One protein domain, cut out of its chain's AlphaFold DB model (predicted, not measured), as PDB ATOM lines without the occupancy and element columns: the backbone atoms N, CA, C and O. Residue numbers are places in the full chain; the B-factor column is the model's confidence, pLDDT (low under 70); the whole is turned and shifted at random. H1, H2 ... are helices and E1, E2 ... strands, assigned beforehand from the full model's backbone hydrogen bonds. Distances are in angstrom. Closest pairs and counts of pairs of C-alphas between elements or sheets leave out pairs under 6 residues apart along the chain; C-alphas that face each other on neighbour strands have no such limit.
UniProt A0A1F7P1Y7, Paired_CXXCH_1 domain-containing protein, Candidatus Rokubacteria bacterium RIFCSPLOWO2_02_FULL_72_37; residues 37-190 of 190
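What this domain is: This is residues 37 to 190 of the 190 residues of the protein "Paired_CXXCH_1 domain-containing protein" of Candidatus Rokubacteria bacterium RIFCSPLOWO2_02_FULL_72_37 (UniProt A0A1F7P1Y7). With little regular structure, this compact body of loops has hairpin E1 and E2 towards one end, H2 and H3 towards the other, and H5 near the middle. Of 154 printed residues, 38 are in five named helices, then two antiparallel strands: a mixed class. The radius of gyration of the C-alphas is 16.0 A, the spans 46, 35 and 31 A.

How they stand to each other: E1, residues 133 to 137, and E2, residues 143 to 146, form a hairpin; N 135 and O 144 are within hydrogen-bond range, 2.9 A. H3, residues 90 to 93, and H5, residues 118 to 122, are close but not clearly touching; their closest C-alphas, 92 and 118, are 7.0 A apart. Every O i to N i+4 pair is within range in H5 and H4, residues 101 to 109, but 2 of 3 in H1, residues 45 to 51.

Where its parts are: H1 begins at C-alpha 45 (50.876, 26.426, 88.853); E2 ends at C-alpha 146 (41.537, 20.318, 76.824). H2 is residues 64 to 67.

The domain as a whole: The printed part has no cut; links H1 to H2 and H2 to H3 are long. Residues 181 to 183 have pLDDT under 70.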
ATOM      1  N   VAL A  37      37.977  24.797  92.965       93.44
ATOM      2  CA  VAL A  37      39.174  24.033  93.319       93.44
ATOM      3  C   VAL A  37      40.210  24.155  92.218       93.44
ATOM      4  O   VAL A  37      41.311  24.629  92.493       93.44
ATOM      5  N   HIS A  38      39.851  23.792  90.990       95.88
ATOM      6  CA  HIS A  38      40.811  23.675  89.899       95.88
ATOM      7  C   HIS A  38      41.071  25.021  89.235       95.88
ATOM      8  O   HIS A  38      40.142  25.752  88.877       95.88
ATOM      9  N   SER A  39      42.347  25.340  89.028       95.50
ATOM     10  CA  SER A  39      42.756  26.537  88.304       95.50
ATOM     11  C   SER A  39      42.381  26.482  86.821       95.50
ATOM     12  O   SER A  39      42.418  25.426  86.178       95.50
ATOM     13  N   LYS A  40      42.013  27.653  86.287       94.12
ATOM     14  CA  LYS A  40      41.499  27.861  84.924       94.12
ATOM     15  C   LYS A  40      42.343  28.842  84.103       94.12
ATOM     16  O   LYS A  40      42.418  28.713  82.885       94.12
ATOM     17  N   ALA A  41      42.963  29.824  84.745       92.19
ATOM     18  CA  ALA A  41      43.681  30.923  84.109       92.19
ATOM     19  C   ALA A  41      45.202  30.685  84.027       92.19
ATOM     20  O   ALA A  41      45.740  29.694  84.526       92.19
ATOM     21  N   HIS A  42      45.904  31.624  83.391       89.75
ATOM     22  CA  HIS A  42      47.355  31.588  83.241       89.75
ATOM     23  C   HIS A  42      48.082  31.716  84.595       89.75
ATOM     24  O   HIS A  42      47.618  32.412  85.499       89.75
ATOM     25  N   HIS A  43      49.278  31.129  84.702       88.69
ATOM     26  CA  HIS A  43      50.223  31.330  85.818       88.69
ATOM     27  C   HIS A  43      49.755  30.897  87.223       88.69
ATOM     28  O   HIS A  43      50.221  31.439  88.219       88.69
ATOM     29  N   GLN A  44      48.872  29.903  87.335       93.06
ATOM     30  CA  GLN A  44      48.390  29.394  88.629       93.06
ATOM     31  C   GLN A  44      49.071  28.097  89.107       93.06
ATOM     32  O   GLN A  44      48.634  27.511  90.092       93.06
ATOM     33  N   GLN A  45      50.165  27.657  88.473       93.88
ATOM     34  CA  GLN A  45      50.876  26.426  88.853       93.88
ATOM     35  C   GLN A  45      51.351  26.483  90.312       93.88
ATOM     36  O   GLN A  45      51.261  25.495  91.034       93.88
ATOM     37  N   GLY A  46      51.810  27.656  90.766       92.06
ATOM     38  CA  GLY A  46      52.190  27.879  92.161       92.06
ATOM     39  C   GLY A  46      50.998  27.806  93.118       92.06
ATOM     40  O   GLY A  46      51.089  27.131  94.140       92.06
ATOM     41  N   THR A  47      49.873  28.446  92.768       91.62
ATOM     42  CA  THR A  47      48.620  28.384  93.545       91.62
ATOM     43  C   THR A  47      48.118  26.947  93.688       91.62
ATOM     44  O   THR A  47      47.743  26.531  94.784       91.62
ATOM     45  N   ASP A  48      48.123  26.181  92.603       95.62
ATOM     46  CA  ASP A  48      47.747  24.774  92.609       95.62
ATOM     47  C   ASP A  48      48.714  23.941  93.455       95.62
ATOM     48  O   ASP A  48      48.292  23.184  94.330       95.62
ATOM     49  N   PHE A  49      50.022  24.109  93.250       95.62
ATOM     50  CA  PHE A  49      51.014  23.268  93.905       95.62
ATOM     51  C   PHE A  49      50.984  23.411  95.427       95.62
ATOM     52  O   PHE A  49      50.935  22.390  96.112       95.62
ATOM     53  N   ILE A  50      50.916  24.636  95.964       91.69
ATOM     54  CA  ILE A  50      50.840  24.860  97.420       91.69
ATOM     55  C   ILE A  50      49.568  24.271  98.051       91.69
ATOM     56  O   ILE A  50      49.555  23.986  99.247       91.69
ATOM     57  N   ARG A  51      48.500  24.093  97.259       92.19
ATOM     58  CA  ARG A  51      47.229  23.472  97.672       92.19
ATOM     59  C   ARG A  51      47.211  21.961  97.439       92.19
ATOM     60  O   ARG A  51      46.309  21.277  97.921       92.19
ATOM     61  N   SER A  52      48.182  21.433  96.699       95.25
ATOM     62  CA  SER A  52      48.291  20.010  96.411       95.25
ATOM     63  C   SER A  52      48.744  19.221  97.639       95.25
ATOM     64  O   SER A  52      49.460  19.714  98.512       95.25
ATOM     65  N   LYS A  53      48.437  17.921  97.639       93.31
ATOM     66  CA  LYS A  53      48.966  16.978  98.638       93.31
ATOM     67  C   LYS A  53      50.483  16.777  98.540       93.31
ATOM     68  O   LYS A  53      51.052  16.104  99.392       93.31
ATOM     69  N   LYS A  54      51.133  17.288  97.487       94.75
ATOM     70  CA  LYS A  54      52.573  17.121  97.269       94.75
ATOM     71  C   LYS A  54      53.400  18.153  98.027       94.75
ATOM     72  O   LYS A  54      54.465  17.778  98.496       94.75
ATOM     73  N   TYR A  55      52.919  19.394  98.163       94.44
ATOM     74  CA  TYR A  55      53.679  20.482  98.787       94.44
ATOM     75  C   TYR A  55      54.124  20.119 100.208       94.44
ATOM     76  O   TYR A  55      55.316  20.093 100.490       94.44
ATOM     77  N   VAL A  56      53.183  19.718 101.067       91.12
ATOM     78  CA  VAL A  56      53.473  19.177 102.403       91.12
ATOM     79  C   VAL A  56      52.859  17.783 102.495       91.12
ATOM     80  O   VAL A  56      51.660  17.645 102.727       91.12
ATOM     81  N   ASN A  57      53.671  16.742 102.284       88.06
ATOM     82  CA  ASN A  57      53.179  15.363 102.137       88.06
ATOM     83  C   ASN A  57      53.444  14.454 103.357       88.06
ATOM     84  O   ASN A  57      53.299  13.237 103.266       88.06
ATOM     85  N   GLY A  58      53.867  15.032 104.485       86.50
ATOM     86  CA  GLY A  58      54.165  14.319 105.733       86.50
ATOM     87  C   GLY A  58      55.534  13.631 105.789       86.50
ATOM     88  O   GLY A  58      55.984  13.299 106.880       86.50
ATOM     89  N   THR A  59      56.218  13.459 104.655       88.00
ATOM     90  CA  THR A  59      57.584  12.895 104.595       88.00
ATOM     91  C   THR A  59      58.627  13.945 104.240       88.00
ATOM     92  O   THR A  59      59.737  13.919 104.761       88.00
ATOM     93  N   GLN A  60      58.261  14.897 103.382       91.00
ATOM     94  CA  GLN A  60      59.125  15.984 102.951       91.00
ATOM     95  C   GLN A  60      58.299  17.185 102.490       91.00
ATOM     96  O   GLN A  60      57.130  17.058 102.105       91.00
ATOM     97  N   LEU A  61      58.927  18.357 102.535       92.38
ATOM     98  CA  LEU A  61      58.458  19.547 101.841       92.38
ATOM     99  C   LEU A  61      58.934  19.455 100.392       92.38
ATOM    100  O   LEU A  61      60.130  19.299 100.156       92.38
ATOM    101  N   LEU A  62      58.012  19.549  99.440       95.50
ATOM    102  CA  LEU A  62      58.352  19.621  98.024       95.50
ATOM    103  C   LEU A  62      58.221  21.052  97.514       95.50
ATOM    104  O   LEU A  62      57.339  21.804  97.921       95.50
ATOM    105  N   SER A  63      59.084  21.400  96.573       93.81
ATOM    106  CA  SER A  63      59.149  22.692  95.890       93.81
ATOM    107  C   SER A  63      59.130  22.483  94.374       93.81
ATOM    108  O   SER A  63      59.208  21.357  93.877       93.81
ATOM    109  N   CYS A  64      59.030  23.569  93.606       95.12
ATOM    110  CA  CYS A  64      59.048  23.512  92.142       95.12
ATOM    111  C   CYS A  64      60.290  22.770  91.624       95.12
ATOM    112  O   CYS A  64      60.201  21.944  90.714       95.12
ATOM    113  N   ASP A  65      61.443  23.021  92.249       94.88
ATOM    114  CA  ASP A  65      62.722  22.423  91.882       94.88
ATOM    115  C   ASP A  65      62.861  20.953  92.304       94.88
ATOM    116  O   ASP A  65      63.825  20.303  91.913       94.88
ATOM    117  N   SER A  66      61.897  20.391  93.039       95.38
ATOM    118  CA  SER A  66      61.847  18.943  93.275       95.38
ATOM    119  C   SER A  66      61.530  18.172  91.986       95.38
ATOM    120  O   SER A  66      61.985  17.046  91.812       95.38
ATOM    121  N   CYS A  67      60.785  18.792  91.063       95.50
ATOM    122  CA  CYS A  67      60.446  18.215  89.759       95.50
ATOM    123  C   CYS A  67      61.153  18.914  88.597       95.50
ATOM    124  O   CYS A  67      61.425  18.271  87.583       95.50
ATOM    125  N   HIS A  68      61.443  20.212  88.733       96.62
ATOM    126  CA  HIS A  68      62.054  21.022  87.687       96.62
ATOM    127  C   HIS A  68      63.541  21.301  87.943       96.62
ATOM    128  O   HIS A  68      63.976  21.472  89.078       96.62
ATOM    129  N   ASP A  69      64.331  21.380  86.879       95.31
ATOM    130  CA  ASP A  69      65.676  21.940  86.892       95.31
ATOM    131  C   ASP A  69      65.622  23.396  86.397       95.31
ATOM    132  O   ASP A  69      65.496  23.623  85.192       95.31
ATOM    133  N   PRO A  70      65.743  24.403  87.280       92.19
ATOM    134  CA  PRO A  70      65.666  25.808  86.881       92.19
ATOM    135  C   PRO A  70      66.777  26.229  85.907       92.19
ATOM    136  O   PRO A  70      66.639  27.247  85.236       92.19
ATOM    137  N   HIS A  71      67.865  25.457  85.804       92.44
ATOM    138  CA  HIS A  71      68.935  25.713  84.843       92.44
ATOM    139  C   HIS A  71      68.732  24.992  83.504       92.44
ATOM    140  O   HIS A  71      69.501  25.244  82.578       92.44
ATOM    141  N   GLY A  72      67.729  24.113  83.400       84.06
ATOM    142  CA  GLY A  72      67.362  23.416  82.168       84.06
ATOM    143  C   GLY A  72      68.509  22.625  81.541       84.06
ATOM    144  O   GLY A  72      68.672  22.661  80.327       84.06
ATOM    145  N   ARG A  73      69.338  21.961  82.355       82.12
ATOM    146  CA  ARG A  73      70.512  21.221  81.864       82.12
ATOM    147  C   ARG A  73      70.168  19.821  81.356       82.12
ATOM    148  O   ARG A  73      71.026  19.182  80.753       82.12
ATOM    149  N   SER A  74      68.953  19.337  81.613       82.50
ATOM    150  CA  SER A  74      68.441  18.093  81.039       82.50
ATOM    151  C   SER A  74      67.925  18.311  79.612       82.50
ATOM    152  O   SER A  74      67.505  19.401  79.229       82.50
ATOM    153  N   ASP A  75      67.913  17.240  78.826       88.44
ATOM    154  CA  ASP A  75      67.246  17.149  77.522       88.44
ATOM    155  C   ASP A  75      65.721  16.944  77.645       88.44
ATOM    156  O   ASP A  75      64.988  16.917  76.652       88.44
ATOM    157  N   VAL A  76      65.216  16.825  78.876       92.25
ATOM    158  CA  VAL A  76      63.800  16.618  79.157       92.25
ATOM    159  C   VAL A  76      63.041  17.937  79.004       92.25
ATOM    160  O   VAL A  76      63.348  18.960  79.618       92.25
ATOM    161  N   LYS A  77      61.981  17.907  78.191       91.06
ATOM    162  CA  LYS A  77      61.126  19.074  77.930       91.06
ATOM    163  C   LYS A  77      60.560  19.677  79.220       91.06
ATOM    164  O   LYS A  77      60.325  18.983  80.206       91.06
ATOM    165  N   HIS A  78      60.266  20.979  79.160       90.81
ATOM    166  CA  HIS A  78      59.657  21.749  80.254       90.81
ATOM    167  C   HIS A  78      60.515  21.810  81.524       90.81
ATOM    168  O   HIS A  78      59.982  21.924  82.628       90.81
ATOM    169  N   GLN A  79      61.842  21.734  81.352       94.06
ATOM    170  CA  GLN A  79      62.816  21.782  82.443       94.06
ATOM    171  C   GLN A  79      62.549  20.713  83.504       94.06
ATOM    172  O   GLN A  79      62.758  20.963  84.681       94.06
ATOM    173  N   LEU A  80      62.026  19.545  83.136       95.06
ATOM    174  CA  LEU A  80      61.803  18.479  84.107       95.06
ATOM    175  C   LEU A  80      63.126  17.774  84.427       95.06
ATOM    176  O   LEU A  80      63.995  17.619  83.569       95.06
ATOM    177  N   ARG A  81      63.282  17.313  85.667       95.12
ATOM    178  CA  ARG A  81      64.461  16.539  86.085       95.12
ATOM    179  C   ARG A  81      64.488  15.132  85.501       95.12
ATOM    180  O   ARG A  81      65.561  14.584  85.294       95.12
ATOM    181  N   LEU A  82      63.311  14.552  85.273       95.94
ATOM    182  CA  LEU A  82      63.109  13.203  84.750       95.94
ATOM    183  C   LEU A  82      61.903  13.196  83.798       95.94
ATOM    184  O   LEU A  82      61.008  14.037  83.940       95.94
ATOM    185  N   PRO A  83      61.843  12.256  82.841       95.69
ATOM    186  CA  PRO A  83      60.694  12.124  81.957       95.69
ATOM    187  C   PRO A  83      59.422  11.732  82.726       95.69
ATOM    188  O   PRO A  83      59.455  11.044  83.746       95.69
ATOM    189  N   VAL A  84      58.281  12.205  82.219       94.88
ATOM    190  CA  VAL A  84      56.926  11.890  82.723       94.88
ATOM    191  C   VAL A  84      56.144  10.957  81.796       94.88
ATOM    192  O   VAL A  84      55.009  10.598  82.098       94.88
ATOM    193  N   ARG A  85      56.719  10.637  80.632       93.44
ATOM    194  CA  ARG A  85      56.115   9.838  79.553       93.44
ATOM    195  C   ARG A  85      57.099   8.805  79.001       93.44
ATOM    196  O   ARG A  85      57.177   8.585  77.797       93.44
ATOM    197  N   ASP A  86      57.911   8.238  79.876       94.25
ATOM    198  CA  ASP A  86      58.741   7.068  79.616       94.25
ATOM    199  C   ASP A  86      58.057   5.807  80.180       94.25
ATOM    200  O   ASP A  86      57.188   5.932  81.048       94.25
ATOM    201  N   PRO A  87      58.456   4.589  79.764       91.75
ATOM    202  CA  PRO A  87      57.846   3.352  80.260       91.75
ATOM    203  C   PRO A  87      57.819   3.231  81.793       91.75
ATOM    204  O   PRO A  87      56.916   2.602  82.341       91.75
ATOM    205  N   GLY A  88      58.783   3.846  82.487       92.69
ATOM    206  CA  GLY A  88      58.878   3.830  83.944       92.69
ATOM    207  C   GLY A  88      58.098   4.933  84.659       92.69
ATOM    208  O   GLY A  88      58.011   4.887  85.882       92.69
ATOM    209  N   ASN A  89      57.530   5.918  83.949       94.94
ATOM    210  CA  ASN A  89      56.987   7.143  84.553       94.94
ATOM    211  C   ASN A  89      57.993   7.794  85.523       94.94
ATOM    212  O   ASN A  89      57.637   8.178  86.642       94.94
ATOM    213  N   SER A  90      59.257   7.875  85.104       96.06
ATOM    214  CA  SER A  90      60.434   8.045  85.963       96.06
ATOM    215  C   SER A  90      60.302   9.182  86.972       96.06
ATOM    216  O   SER A  90      60.612   8.998  88.149       96.06
ATOM    217  N   LEU A  91      59.788  10.347  86.562       96.62
ATOM    218  CA  LEU A  91      59.612  11.475  87.479       96.62
ATOM    219  C   LEU A  91      58.679  11.132  88.644       96.62
ATOM    220  O   LEU A  91      59.003  11.400  89.800       96.62
ATOM    221  N   CYS A  92      57.526  10.534  88.356       96.25
ATOM    222  CA  CYS A  92      56.531  10.190  89.366       96.25
ATOM    223  C   CYS A  92      56.958   8.955  90.172       96.25
ATOM    224  O   CYS A  92      56.830   8.939  91.399       96.25
ATOM    225  N   ALA A  93      57.494   7.945  89.486       96.12
ATOM    226  CA  ALA A  93      57.934   6.686  90.073       96.12
ATOM    227  C   ALA A  93      59.176   6.835  90.966       96.12
ATOM    228  O   ALA A  93      59.372   6.002  91.843       96.12
ATOM    229  N   SER A  94      59.952   7.920  90.826       95.00
ATOM    230  CA  SER A  94      61.079   8.235  91.721       95.00
ATOM    231  C   SER A  94      60.686   8.276  93.205       95.00
ATOM    232  O   SER A  94      61.489   7.928  94.064       95.00
ATOM    233  N   CYS A  95      59.441   8.665  93.502       95.19
ATOM    234  CA  CYS A  95      58.873   8.658  94.851       95.19
ATOM    235  C   CYS A  95      57.743   7.627  95.007       95.19
ATOM    236  O   CYS A  95      57.560   7.057  96.078       95.19
ATOM    237  N   HIS A  96      56.960   7.378  93.953       94.38
ATOM    238  CA  HIS A  96      55.824   6.451  93.972       94.38
ATOM    239  C   HIS A  96      56.214   5.043  93.487       94.38
ATOM    240  O   HIS A  96      55.550   4.471  92.625       94.38
ATOM    241  N   THR A  97      57.282   4.474  94.050       94.00
ATOM    242  CA  THR A  97      57.909   3.218  93.584       94.00
ATOM    243  C   THR A  97      57.002   1.987  93.666       94.00
ATOM    244  O   THR A  97      57.174   1.038  92.910       94.00
ATOM    245  N   ASN A  98      56.001   2.009  94.550       93.25
ATOM    246  CA  ASN A  98      55.120   0.871  94.828       93.25
ATOM    247  C   ASN A  98      53.763   0.951  94.102       93.25
ATOM    248  O   ASN A  98      52.783   0.348  94.544       93.25
ATOM    249  N   VAL A  99      53.664   1.729  93.018       93.94
ATOM    250  CA  VAL A  99      52.418   1.890  92.253       93.94
ATOM    251  C   VAL A  99      52.456   1.049  90.980       93.94
ATOM    252  O   VAL A  99      53.100   1.405  90.000       93.94
ATOM    253  N   ALA A 100      51.690  -0.043  90.963       94.06
ATOM    254  CA  ALA A 100      51.417  -0.802  89.745       94.06
ATOM    255  C   ALA A 100      50.218  -0.188  89.000       94.06
ATOM    256  O   ALA A 100      49.094  -0.240  89.499       94.06
ATOM    257  N   ILE A 101      50.440   0.385  87.810       92.94
ATOM    258  CA  ILE A 101      49.440   1.196  87.080       92.94
ATOM    259  C   ILE A 101      48.130   0.436  86.815       92.94
ATOM    260  O   ILE A 101      47.058   0.978  87.082       92.94
ATOM    261  N   LYS A 102      48.191  -0.819  86.351       94.56
ATOM    262  CA  LYS A 102      46.989  -1.634  86.081       94.56
ATOM    263  C   LYS A 102      46.131  -1.820  87.333       94.56
ATOM    264  O   LYS A 102      44.977  -1.405  87.364       94.56
ATOM    265  N   ALA A 103      46.735  -2.326  88.409       96.19
ATOM    266  CA  ALA A 103      46.049  -2.523  89.684       96.19
ATOM    267  C   ALA A 103      45.555  -1.196  90.292       96.19
ATOM    268  O   ALA A 103      44.460  -1.125  90.852       96.19
ATOM    269  N   HIS A 104      46.346  -0.128  90.162       96.00
ATOM    270  CA  HIS A 104      45.980   1.203  90.629       96.00
ATOM    271  C   HIS A 104      44.740   1.737  89.903       96.00
ATOM    272  O   HIS A 104      43.798   2.181  90.558       96.00
ATOM    273  N   THR A 105      44.715   1.665  88.572       95.00
ATOM    274  CA  THR A 105      43.602   2.161  87.751       95.00
ATOM    275  C   THR A 105      42.347   1.307  87.908       95.00
ATOM    276  O   THR A 105      41.277   1.869  88.150       95.00
ATOM    277  N   ALA A 106      42.469  -0.024  87.952       96.19
ATOM    278  CA  ALA A 106      41.351  -0.907  88.291       96.19
ATOM    279  C   ALA A 106      40.712  -0.527  89.634       96.19
ATOM    280  O   ALA A 106      39.495  -0.397  89.735       96.19
ATOM    281  N   LYS A 107      41.528  -0.259  90.659       96.69
ATOM    282  CA  LYS A 107      41.028   0.163  91.973       96.69
ATOM    283  C   LYS A 107      40.434   1.577  91.967       96.69
ATOM    284  O   LYS A 107      39.443   1.824  92.648       96.69
ATOM    285  N   ALA A 108      41.059   2.524  91.270       94.62
ATOM    286  CA  ALA A 108      40.693   3.938  91.337       94.62
ATOM    287  C   ALA A 108      39.474   4.293  90.471       94.62
ATOM    288  O   ALA A 108      38.670   5.143  90.868       94.62
ATOM    289  N   VAL A 109      39.362   3.664  89.296       92.06
ATOM    290  CA  VAL A 109      38.362   3.983  88.263       92.06
ATOM    291  C   VAL A 109      37.617   2.759  87.718       92.06
ATOM    292  O   VAL A 109      36.779   2.914  86.836       92.06
ATOM    293  N   GLY A 110      37.859   1.562  88.261       92.69
ATOM    294  CA  GLY A 110      37.088   0.351  87.951       92.69
ATOM    295  C   GLY A 110      37.532  -0.403  86.698       92.69
ATOM    296  O   GLY A 110      36.963  -1.445  86.396       92.69
ATOM    297  N   VAL A 111      38.538   0.095  85.975       91.06
ATOM    298  CA  VAL A 111      39.056  -0.533  84.754       91.06
ATOM    299  C   VAL A 111      40.575  -0.401  84.687       91.06
ATOM    300  O   VAL A 111      41.138   0.649  85.016       91.06
ATOM    301  N   GLU A 112      41.244  -1.479  84.283       94.44
ATOM    302  CA  GLU A 112      42.676  -1.449  84.002       94.44
ATOM    303  C   GLU A 112      42.948  -0.560  82.791       94.44
ATOM    304  O   GLU A 112      42.271  -0.656  81.770       94.44
ATOM    305  N   HIS A 113      43.956   0.298  82.902       90.75
ATOM    306  CA  HIS A 113      44.469   1.051  81.768       90.75
ATOM    307  C   HIS A 113      45.835   0.506  81.360       90.75
ATOM    308  O   HIS A 113      46.720   0.303  82.197       90.75
ATOM    309  N   GLU A 114      46.011   0.313  80.057       85.25
ATOM    310  CA  GLU A 114      47.298   0.012  79.439       85.25
ATOM    311  C   GLU A 114      47.858   1.267  78.765       85.25
ATOM    312  O   GLU A 114      47.103   2.150  78.367       85.25
ATOM    313  N   GLN A 115      49.187   1.357  78.648       84.81
ATOM    314  CA  GLN A 115      49.874   2.444  77.931       84.81
ATOM    315  C   GLN A 115      49.525   3.867  78.418       84.81
ATOM    316  O   GLN A 115      49.620   4.833  77.661       84.81
ATOM    317  N   ILE A 116      49.161   4.009  79.696       91.06
ATOM    318  CA  ILE A 116      48.864   5.295  80.329       91.06
ATOM    319  C   ILE A 116      50.011   5.749  81.235       91.06
ATOM    320  O   ILE A 116      50.684   4.930  81.862       91.06
ATOM    321  N   ASN A 117      50.209   7.062  81.334       94.00
ATOM    322  CA  ASN A 117      51.176   7.679  82.235       94.00
ATOM    323  C   ASN A 117      50.465   8.356  83.408       94.00
ATOM    324  O   ASN A 117      49.318   8.790  83.294       94.00
ATOM    325  N   CYS A 118      51.157   8.534  84.534       95.50
ATOM    326  CA  CYS A 118      50.590   9.175  85.725       95.50
ATOM    327  C   CYS A 118      50.001  10.562  85.404       95.50
ATOM    328  O   CYS A 118      48.938  10.934  85.905       95.50
ATOM    329  N   VAL A 119      50.686  11.313  84.537       94.75
ATOM    330  CA  VAL A 119      50.299  12.671  84.131       94.75
ATOM    331  C   VAL A 119      49.023  12.728  83.293       94.75
ATOM    332  O   VAL A 119      48.391  13.780  83.257       94.75
ATOM    333  N   ASP A 120      48.605  11.622  82.671       93.31
ATOM    334  CA  ASP A 120      47.386  11.581  81.854       93.31
ATOM    335  C   ASP A 120      46.114  11.723  82.703       93.31
ATOM    336  O   ASP A 120      45.099  12.223  82.217       93.31
ATOM    337  N   CYS A 121      46.183  11.347  83.985       94.19
ATOM    338  CA  CYS A 121      45.095  11.544  84.942       94.19
ATOM    339  C   CYS A 121      45.395  12.639  85.967       94.19
ATOM    340  O   CYS A 121      44.549  13.493  86.225       94.19
ATOM    341  N   HIS A 122      46.595  12.619  86.549       95.94
ATOM    342  CA  HIS A 122      46.938  13.499  87.663       95.94
ATOM    343  C   HIS A 122      47.366  14.900  87.221       95.94
ATOM    344  O   HIS A 122      47.397  15.805  88.037       95.94
ATOM    345  N   ALA A 123      47.721  15.112  85.954       94.56
ATOM    346  CA  ALA A 123      48.290  16.378  85.492       94.56
ATOM    347  C   ALA A 123      47.485  16.950  84.311       94.56
ATOM    348  O   ALA A 123      48.023  17.389  83.287       94.56
ATOM    349  N   THR A 124      46.158  16.918  84.464       93.62
ATOM    350  CA  THR A 124      45.208  17.366  83.441       93.62
ATOM    351  C   THR A 124      45.400  18.836  83.120       93.62
ATOM    352  O   THR A 124      45.623  19.659  84.007       93.62
ATOM    353  N   LYS A 125      45.269  19.185  81.843       94.69
ATOM    354  CA  LYS A 125      45.378  20.568  81.394       94.69
ATOM    355  C   LYS A 125      44.089  21.346  81.647       94.69
ATOM    356  O   LYS A 125      43.299  21.561  80.734       94.69
ATOM    357  N   THR A 126      43.862  21.721  82.903       94.94
ATOM    358  CA  THR A 126      42.711  22.526  83.337       94.94
ATOM    359  C   THR A 126      42.939  24.022  83.137       94.94
ATOM    360  O   THR A 126      41.976  24.777  83.033       94.94
ATOM    361  N   MET A 127      44.192  24.464  83.052       94.25
ATOM    362  CA  MET A 127      44.575  25.872  82.980       94.25
ATOM    363  C   MET A 127      44.891  26.297  81.549       94.25
ATOM    364  O   MET A 127      45.372  25.484  80.760       94.25
ATOM    365  N   GLN A 128      44.674  27.574  81.230       91.75
ATOM    366  CA  GLN A 128      44.843  28.088  79.873       91.75
ATOM    367  C   GLN A 128      45.730  29.342  79.797       91.75
ATOM    368  O   GLN A 128      45.543  30.275  80.579       91.75
ATOM    369  N   THR A 129      46.653  29.398  78.830       85.50
ATOM    370  CA  THR A 129      47.331  30.645  78.398       85.50
ATOM    371  C   THR A 129      47.144  30.966  76.914       85.50
ATOM    372  O   THR A 129      47.375  32.105  76.511       85.50
ATOM    373  N   GLY A 130      46.730  29.993  76.105       83.19
ATOM    374  CA  GLY A 130      46.511  30.132  74.670       83.19
ATOM    375  C   GLY A 130      45.447  29.160  74.169       83.19
ATOM    376  O   GLY A 130      44.522  28.813  74.896       83.19
ATOM    377  N   ALA A 131      45.531  28.733  72.910       80.94
ATOM    378  CA  ALA A 131      44.590  27.754  72.374       80.94
ATOM    379  C   ALA A 131      44.879  26.353  72.945       80.94
ATOM    380  O   ALA A 131      46.014  25.882  72.923       80.94
ATOM    381  N   GLY A 132      43.836  25.697  73.453       86.81
ATOM    382  CA  GLY A 132      43.887  24.305  73.885       86.81
ATOM    383  C   GLY A 132      43.852  23.307  72.721       86.81
ATOM    384  O   GLY A 132      43.922  23.665  71.546       86.81
ATOM    385  N   GLY A 133      43.715  22.029  73.063       90.06
ATOM    386  CA  GLY A 133      43.466  20.933  72.135       90.06
ATOM    387  C   GLY A 133      42.018  20.444  72.176       90.06
ATOM    388  O   GLY A 133      41.269  20.687  73.125       90.06
ATOM    389  N   LYS A 134      41.629  19.709  71.135       91.88
ATOM    390  CA  LYS A 134      40.323  19.050  71.062       91.88
ATOM    391  C   LYS A 134      40.277  17.851  72.022       91.88
ATOM    392  O   LYS A 134      41.201  17.040  72.030       91.88
ATOM    393  N   GLY A 135      39.212  17.750  72.815       92.19
ATOM    394  CA  GLY A 135      38.880  16.565  73.608       92.19
ATOM    395  C   GLY A 135      37.952  15.611  72.850       92.19
ATOM    396  O   GLY A 135      37.886  15.627  71.619       92.19
ATOM    397  N   LEU A 136      37.217  14.783  73.590       92.38
ATOM    398  CA  LEU A 136      36.173  13.929  73.019       92.38
ATOM    399  C   LEU A 136      34.995  14.755  72.483       92.38
ATOM    400  O   LEU A 136      34.750  15.884  72.907       92.38
ATOM    401  N   ALA A 137      34.264  14.179  71.536       91.69
ATOM    402  CA  ALA A 137      33.064  14.770  70.960       91.69
ATOM    403  C   ALA A 137      31.845  13.933  71.340       91.69
ATOM    404  O   ALA A 137      31.923  12.704  71.324       91.69
ATOM    405  N   LYS A 138      30.729  14.597  71.647       90.50
ATOM    406  CA  LYS A 138      29.419  13.946  71.735       90.50
ATOM    407  C   LYS A 138      28.940  13.543  70.336       90.50
ATOM    408  O   LYS A 138      29.376  14.112  69.328       90.50
ATOM    409  N   LYS A 139      27.991  12.606  70.265       89.38
ATOM    410  CA  LYS A 139      27.327  12.187  69.014       89.38
ATOM    411  C   LYS A 139      26.626  13.339  68.287       89.38
ATOM    412  O   LYS A 139      26.514  13.301  67.065       89.38
ATOM    413  N   ASP A 140      26.194  14.373  69.012       90.75
ATOM    414  CA  ASP A 140      25.585  15.591  68.453       90.75
ATOM    415  C   ASP A 140      26.602  16.564  67.811       90.75
ATOM    416  O   ASP A 140      26.226  17.619  67.303       90.75
ATOM    417  N   GLY A 141      27.895  16.220  67.830       88.69
ATOM    418  CA  GLY A 141      28.982  17.007  67.251       88.69
ATOM    419  C   GLY A 141      29.564  18.077  68.179       88.69
ATOM    420  O   GLY A 141      30.553  18.723  67.811       88.69
ATOM    421  N   LYS A 142      29.017  18.269  69.389       92.19
ATOM    422  CA  LYS A 142      29.598  19.187  70.377       92.19
ATOM    423  C   LYS A 142      30.887  18.601  70.950       92.19
ATOM    424  O   LYS A 142      30.942  17.447  71.367       92.19
ATOM    425  N   ASN A 143      31.929  19.425  71.005       92.25
ATOM    426  CA  ASN A 143      33.257  19.002  71.443       92.25
ATOM    427  C   ASN A 143      33.547  19.463  72.869       92.25
ATOM    428  O   ASN A 143      33.305  20.625  73.209       92.25
ATOM    429  N   TYR A 144      34.131  18.566  73.654       93.94
ATOM    430  CA  TYR A 144      34.901  18.921  74.834       93.94
ATOM    431  C   TYR A 144      36.272  19.464  74.423       93.94
ATOM    432  O   TYR A 144      36.782  19.175  73.334       93.94
ATOM    433  N   TRP A 145      36.886  20.235  75.316       92.81
ATOM    434  CA  TRP A 145      38.197  20.837  75.095       92.81
ATOM    435  C   TRP A 145      39.148  20.508  76.233       92.81
ATOM    436  O   TRP A 145      38.745  20.303  77.377       92.81
ATOM    437  N   VAL A 146      40.428  20.471  75.891       92.31
ATOM    438  CA  VAL A 146      41.537  20.318  76.824       92.31
ATOM    439  C   VAL A 146      42.370  21.584  76.714       92.31
ATOM    440  O   VAL A 146      42.693  21.984  75.601       92.31
ATOM    441  N   ASN A 147      42.728  22.236  77.819       94.12
ATOM    442  CA  ASN A 147      43.530  23.459  77.727       94.12
ATOM    443  C   ASN A 147      45.013  23.135  77.454       94.12
ATOM    444  O   ASN A 147      45.371  22.011  77.094       94.12
ATOM    445  N   ASP A 148      45.897  24.123  77.573       92.38
ATOM    446  CA  ASP A 148      47.315  24.008  77.220       92.38
ATOM    447  C   ASP A 148      48.255  23.911  78.432       92.38
ATOM    448  O   ASP A 148      49.345  23.350  78.292       92.38
ATOM    449  N   ILE A 149      47.822  24.336  79.624       93.31
ATOM    450  CA  ILE A 149      48.609  24.262  80.860       93.31
ATOM    451  C   ILE A 149      48.046  23.198  81.805       93.31
ATOM    452  O   ILE A 149      46.877  23.206  82.181       93.31
ATOM    453  N   THR A 150      48.932  22.306  82.240       93.94
ATOM    454  CA  THR A 150      48.683  21.313  83.287       93.94
ATOM    455  C   THR A 150      48.382  21.976  84.634       93.94
ATOM    456  O   THR A 150      49.177  22.781  85.124       93.94
ATOM    457  N   GLY A 151      47.266  21.592  85.253       95.06
ATOM    458  CA  GLY A 151      46.977  21.892  86.652       95.06
ATOM    459  C   GLY A 151      47.975  21.182  87.567       95.06
ATOM    460  O   GLY A 151      48.377  20.048  87.306       95.06
ATOM    461  N   HIS A 152      48.397  21.855  88.632       96.50
ATOM    462  CA  HIS A 152      49.433  21.358  89.553       96.50
ATOM    463  C   HIS A 152      48.857  20.890  90.902       96.50
ATOM    464  O   HIS A 152      49.575  20.793  91.896       96.50
ATOM    465  N   LEU A 153      47.551  20.591  90.950       95.88
ATOM    466  CA  LEU A 153      46.896  19.983  92.116       95.88
ATOM    467  C   LEU A 153      47.229  18.493  92.260       95.88
ATOM    468  O   LEU A 153      47.187  17.949  93.366       95.88
ATOM    469  N   PHE A 154      47.622  17.850  91.157       95.50
ATOM    470  CA  PHE A 154      47.960  16.428  91.079       95.50
ATOM    471  C   PHE A 154      46.828  15.469  91.486       95.50
ATOM    472  O   PHE A 154      47.076  14.304  91.817       95.50
ATOM    473  N   ASP A 155      45.586  15.941  91.476       94.12
ATOM    474  CA  ASP A 155      44.384  15.155  91.701       94.12
ATOM    475  C   ASP A 155      43.722  14.743  90.375       94.12
ATOM    476  O   ASP A 155      44.249  14.972  89.287       94.12
ATOM    477  N   VAL A 156      42.604  14.025  90.474       94.88
ATOM    478  CA  VAL A 156      41.892  13.463  89.321       94.88
ATOM    479  C   VAL A 156      40.452  13.973  89.359       94.88
ATOM    480  O   VAL A 156      39.618  13.374  90.055       94.88
ATOM    481  N   PRO A 157      40.122  15.062  88.639       93.06
ATOM    482  CA  PRO A 157      38.751  15.537  88.567       93.06
ATOM    483  C   PRO A 157      37.874  14.498  87.861       93.06
ATOM    484  O   PRO A 157      38.172  14.022  86.764       93.06
ATOM    485  N   ARG A 158      36.787  14.099  88.526       92.81
ATOM    486  CA  ARG A 158      35.893  13.029  88.061       92.81
ATOM    487  C   ARG A 158      34.788  13.573  87.163       92.81
ATOM    488  O   ARG A 158      34.399  14.730  87.279       92.81
ATOM    489  N   LYS A 159      34.176  12.688  86.369       93.19
ATOM    490  CA  LYS A 159      32.998  13.009  85.545       93.19
ATOM    491  C   LYS A 159      31.788  13.537  86.324       93.19
ATOM    492  O   LYS A 159      30.924  14.190  85.765       93.19
ATOM    493  N   THR A 160      31.730  13.268  87.626       93.75
ATOM    494  CA  THR A 160      30.684  13.764  88.530       93.75
ATOM    495  C   THR A 160      30.971  15.161  89.089       93.75
ATOM    496  O   THR A 160      30.194  15.644  89.907       93.75
ATOM    497  N   ASN A 161      32.091  15.792  88.720       95.69
ATOM    498  CA  ASN A 161      32.440  17.137  89.169       95.69
ATOM    499  C   ASN A 161      31.417  18.160  88.637       95.69
ATOM    500  O   ASN A 161      31.009  18.089  87.480       95.69
ATOM    501  N   GLN A 162      31.023  19.121  89.476       94.81
ATOM    502  CA  GLN A 162      30.041  20.160  89.142       94.81
ATOM    503  C   GLN A 162      30.460  21.093  87.995       94.81
ATOM    504  O   GLN A 162      29.608  21.685  87.346       94.81
ATOM    505  N   ALA A 163      31.759  21.210  87.715       95.19
ATOM    506  CA  ALA A 163      32.281  21.949  86.569       95.19
ATOM    507  C   ALA A 163      32.243  21.139  85.254       95.19
ATOM    508  O   ALA A 163      32.708  21.630  84.226       95.19
ATOM    509  N   VAL A 164      31.723  19.906  85.284       95.00
ATOM    510  CA  VAL A 164      31.648  18.991  84.133       95.00
ATOM    511  C   VAL A 164      30.233  18.463  83.939       95.00
ATOM    512  O   VAL A 164      29.673  18.615  82.858       95.00
ATOM    513  N   LYS A 165      29.650  17.854  84.976       94.44
ATOM    514  CA  LYS A 165      28.344  17.198  84.897       94.44
ATOM    515  C   LYS A 165      27.249  18.215  84.576       94.44
ATOM    516  O   LYS A 165      27.043  19.152  85.346       94.44
ATOM    517  N   GLY A 166      26.530  18.004  83.476       91.62
ATOM    518  CA  GLY A 166      25.476  18.907  83.003       91.62
ATOM    519  C   GLY A 166      25.986  20.253  82.475       91.62
ATOM    520  O   GLY A 166      25.188  21.162  82.253       91.62
ATOM    521  N   VAL A 167      27.300  20.404  82.280       94.62
ATOM    522  CA  VAL A 167      27.897  21.595  81.671       94.62
ATOM    523  C   VAL A 167      28.072  21.348  80.177       94.62
ATOM    524  O   VAL A 167      28.590  20.314  79.762       94.62
ATOM    525  N   GLU A 168      27.667  22.322  79.357       93.69
ATOM    526  CA  GLU A 168      27.849  22.254  77.903       93.69
ATOM    527  C   GLU A 168      29.308  21.909  77.535       93.69
ATOM    528  O   GLU A 168      30.219  22.543  78.081       93.69
ATOM    529  N   PRO A 169      29.563  20.988  76.582       93.12
ATOM    530  CA  PRO A 169      30.912  20.490  76.283       93.12
ATOM    531  C   PRO A 169      31.964  21.578  76.044       93.12
ATOM    532  O   PRO A 169      33.081  21.495  76.549       93.12
ATOM    533  N   GLY A 170      31.579  22.656  75.353       91.81
ATOM    534  CA  GLY A 170      32.451  23.801  75.072       91.81
ATOM    535  C   GLY A 170      32.840  24.648  76.292       91.81
ATOM    536  O   GLY A 170      33.713  25.505  76.187       91.81
ATOM    537  N   LYS A 171      32.170  24.456  77.432       93.12
ATOM    538  CA  LYS A 171      32.345  25.221  78.676       93.12
ATOM    539  C   LYS A 171      32.755  24.347  79.863       93.12
ATOM    540  O   LYS A 171      33.054  24.898  80.922       93.12
ATOM    541  N   ALA A 172      32.724  23.027  79.707       95.38
ATOM    542  CA  ALA A 172      33.084  22.086  80.753       95.38
ATOM    543  C   ALA A 172      34.580  22.179  81.080       95.38
ATOM    544  O   ALA A 172      35.418  22.413  80.208       95.38
ATOM    545  N   MET A 173      34.908  21.983  82.353       95.88
ATOM    546  CA  MET A 173      36.293  21.889  82.796       95.88
ATOM    547  C   MET A 173      36.980  20.676  82.144       95.88
ATOM    548  O   MET A 173      36.412  19.582  82.187       95.88
ATOM    549  N   PRO A 174      38.209  20.820  81.611       94.81
ATOM    550  CA  PRO A 174      39.012  19.690  81.157       94.81
ATOM    551  C   PRO A 174      39.219  18.659  82.271       94.81
ATOM    552  O   PRO A 174      39.678  19.004  83.358       94.81
ATOM    553  N   ILE A 175      38.927  17.388  82.001       95.25
ATOM    554  CA  ILE A 175      39.179  16.270  82.922       95.25
ATOM    555  C   ILE A 175      39.789  15.084  82.165       95.25
ATOM    556  O   ILE A 175      39.562  14.967  80.960       95.25
ATOM    557  N   PRO A 176      40.481  14.144  82.837       93.38
ATOM    558  CA  PRO A 176      41.047  12.964  82.176       93.38
ATOM    559  C   PRO A 176      40.032  12.186  81.346       93.38
ATOM    560  O   PRO A 176      40.344  11.718  80.259       93.38
ATOM    561  N   TYR A 177      38.797  12.091  81.845       92.88
ATOM    562  CA  TYR A 177      37.730  11.318  81.216       92.88
ATOM    563  C   TYR A 177      37.290  11.873  79.849       92.88
ATOM    564  O   TYR A 177      36.773  11.115  79.040       92.88
ATOM    565  N   ILE A 178      37.472  13.175  79.594       91.69
ATOM    566  CA  ILE A 178      37.074  13.833  78.334       91.69
ATOM    567  C   ILE A 178      38.274  14.180  77.445       91.69
ATOM    568  O   ILE A 178      38.102  14.774  76.377       91.69
ATOM    569  N   ASN A 179      39.489  13.822  77.874       88.62
ATOM    570  CA  ASN A 179      40.680  13.920  77.041       88.62
ATOM    571  C   ASN A 179      40.555  12.960  75.849       88.62
ATOM    572  O   ASN A 179      39.919  11.911  75.937       88.62
ATOM    573  N   ALA A 180      41.201  13.299  74.734       76.56
ATOM    574  CA  ALA A 180      41.225  12.465  73.535       76.56
ATOM    575  C   ALA A 180      42.143  11.231  73.712       76.56
ATOM    576  O   ALA A 180      43.170  11.108  73.051       76.56
ATOM    577  N   CYS A 181      41.785  10.324  74.623       67.88
ATOM    578  CA  CYS A 181      42.552   9.124  74.983       67.88
ATOM    579  C   CYS A 181      42.126   7.871  74.186       67.88
ATOM    580  O   CYS A 181      42.285   6.751  74.660       67.88
ATOM    581  N   GLY A 182      41.562   8.041  72.989       64.06
ATOM    582  CA  GLY A 182      40.926   6.963  72.221       64.06
ATOM    583  C   GLY A 182      39.406   6.925  72.411       64.06
ATOM    584  O   GLY A 182      38.808   7.898  72.863       64.06
ATOM    585  N   THR A 183      38.762   5.818  72.032       67.19
ATOM    586  CA  THR A 183      37.289   5.699  71.953       67.19
ATOM    587  C   THR A 183      36.641   5.047  73.180       67.19
ATOM    588  O   THR A 183      35.469   4.690  73.134       67.19
ATOM    589  N   CYS A 184      37.383   4.838  74.272       79.81
ATOM    590  CA  CYS A 184      36.920   4.032  75.409       79.81
ATOM    591  C   CYS A 184      35.945   4.756  76.354       79.81
ATOM    592  O   CYS A 184      35.293   4.106  77.167       79.81
ATOM    593  N   HIS A 185      35.852   6.083  76.282       88.31
ATOM    594  CA  HIS A 185      35.036   6.890  77.186       88.31
ATOM    595  C   HIS A 185      33.788   7.401  76.465       88.31
ATOM    596  O   HIS A 185      33.897   8.180  75.521       88.31
ATOM    597  N   ASP A 186      32.610   6.989  76.936       89.06
ATOM    598  CA  ASP A 186      31.338   7.554  76.477       89.06
ATOM    599  C   ASP A 186      31.056   8.862  77.224       89.06
ATOM    600  O   ASP A 186      31.066   8.899  78.464       89.06
ATOM    601  N   VAL A 187      30.858   9.931  76.454       89.56
ATOM    602  CA  VAL A 187      30.664  11.299  76.937       89.56
ATOM    603  C   VAL A 187      29.266  11.848  76.658       89.56
ATOM    604  O   VAL A 187      28.999  12.997  77.006       89.56
ATOM    605  N   ASP A 188      28.370  11.076  76.043       87.69
ATOM    606  CA  ASP A 188      27.067  11.593  75.612       87.69
ATOM    607  C   ASP A 188      26.182  12.003  76.799       87.69
ATOM    608  O   ASP A 188      25.567  13.073  76.768       87.69
ATOM    609  N   ASP A 189      26.235  11.231  77.888       81.88
ATOM    610  CA  ASP A 189      25.429  11.429  79.104       81.88
ATOM    611  C   ASP A 189      26.141  12.235  80.213       81.88
ATOM    612  O   ASP A 189      25.715  12.226  81.373       81.88
ATOM    613  N   LEU A 190      27.255  12.903  79.887       83.31
ATOM    614  CA  LEU A 190      27.949  13.821  80.803       83.31
ATOM    615  C   LEU A 190      27.212  15.150  80.974       83.31
ATOM    616  O   LEU A 190      26.806  15.736  79.937       83.31
TER     617      LEU A 190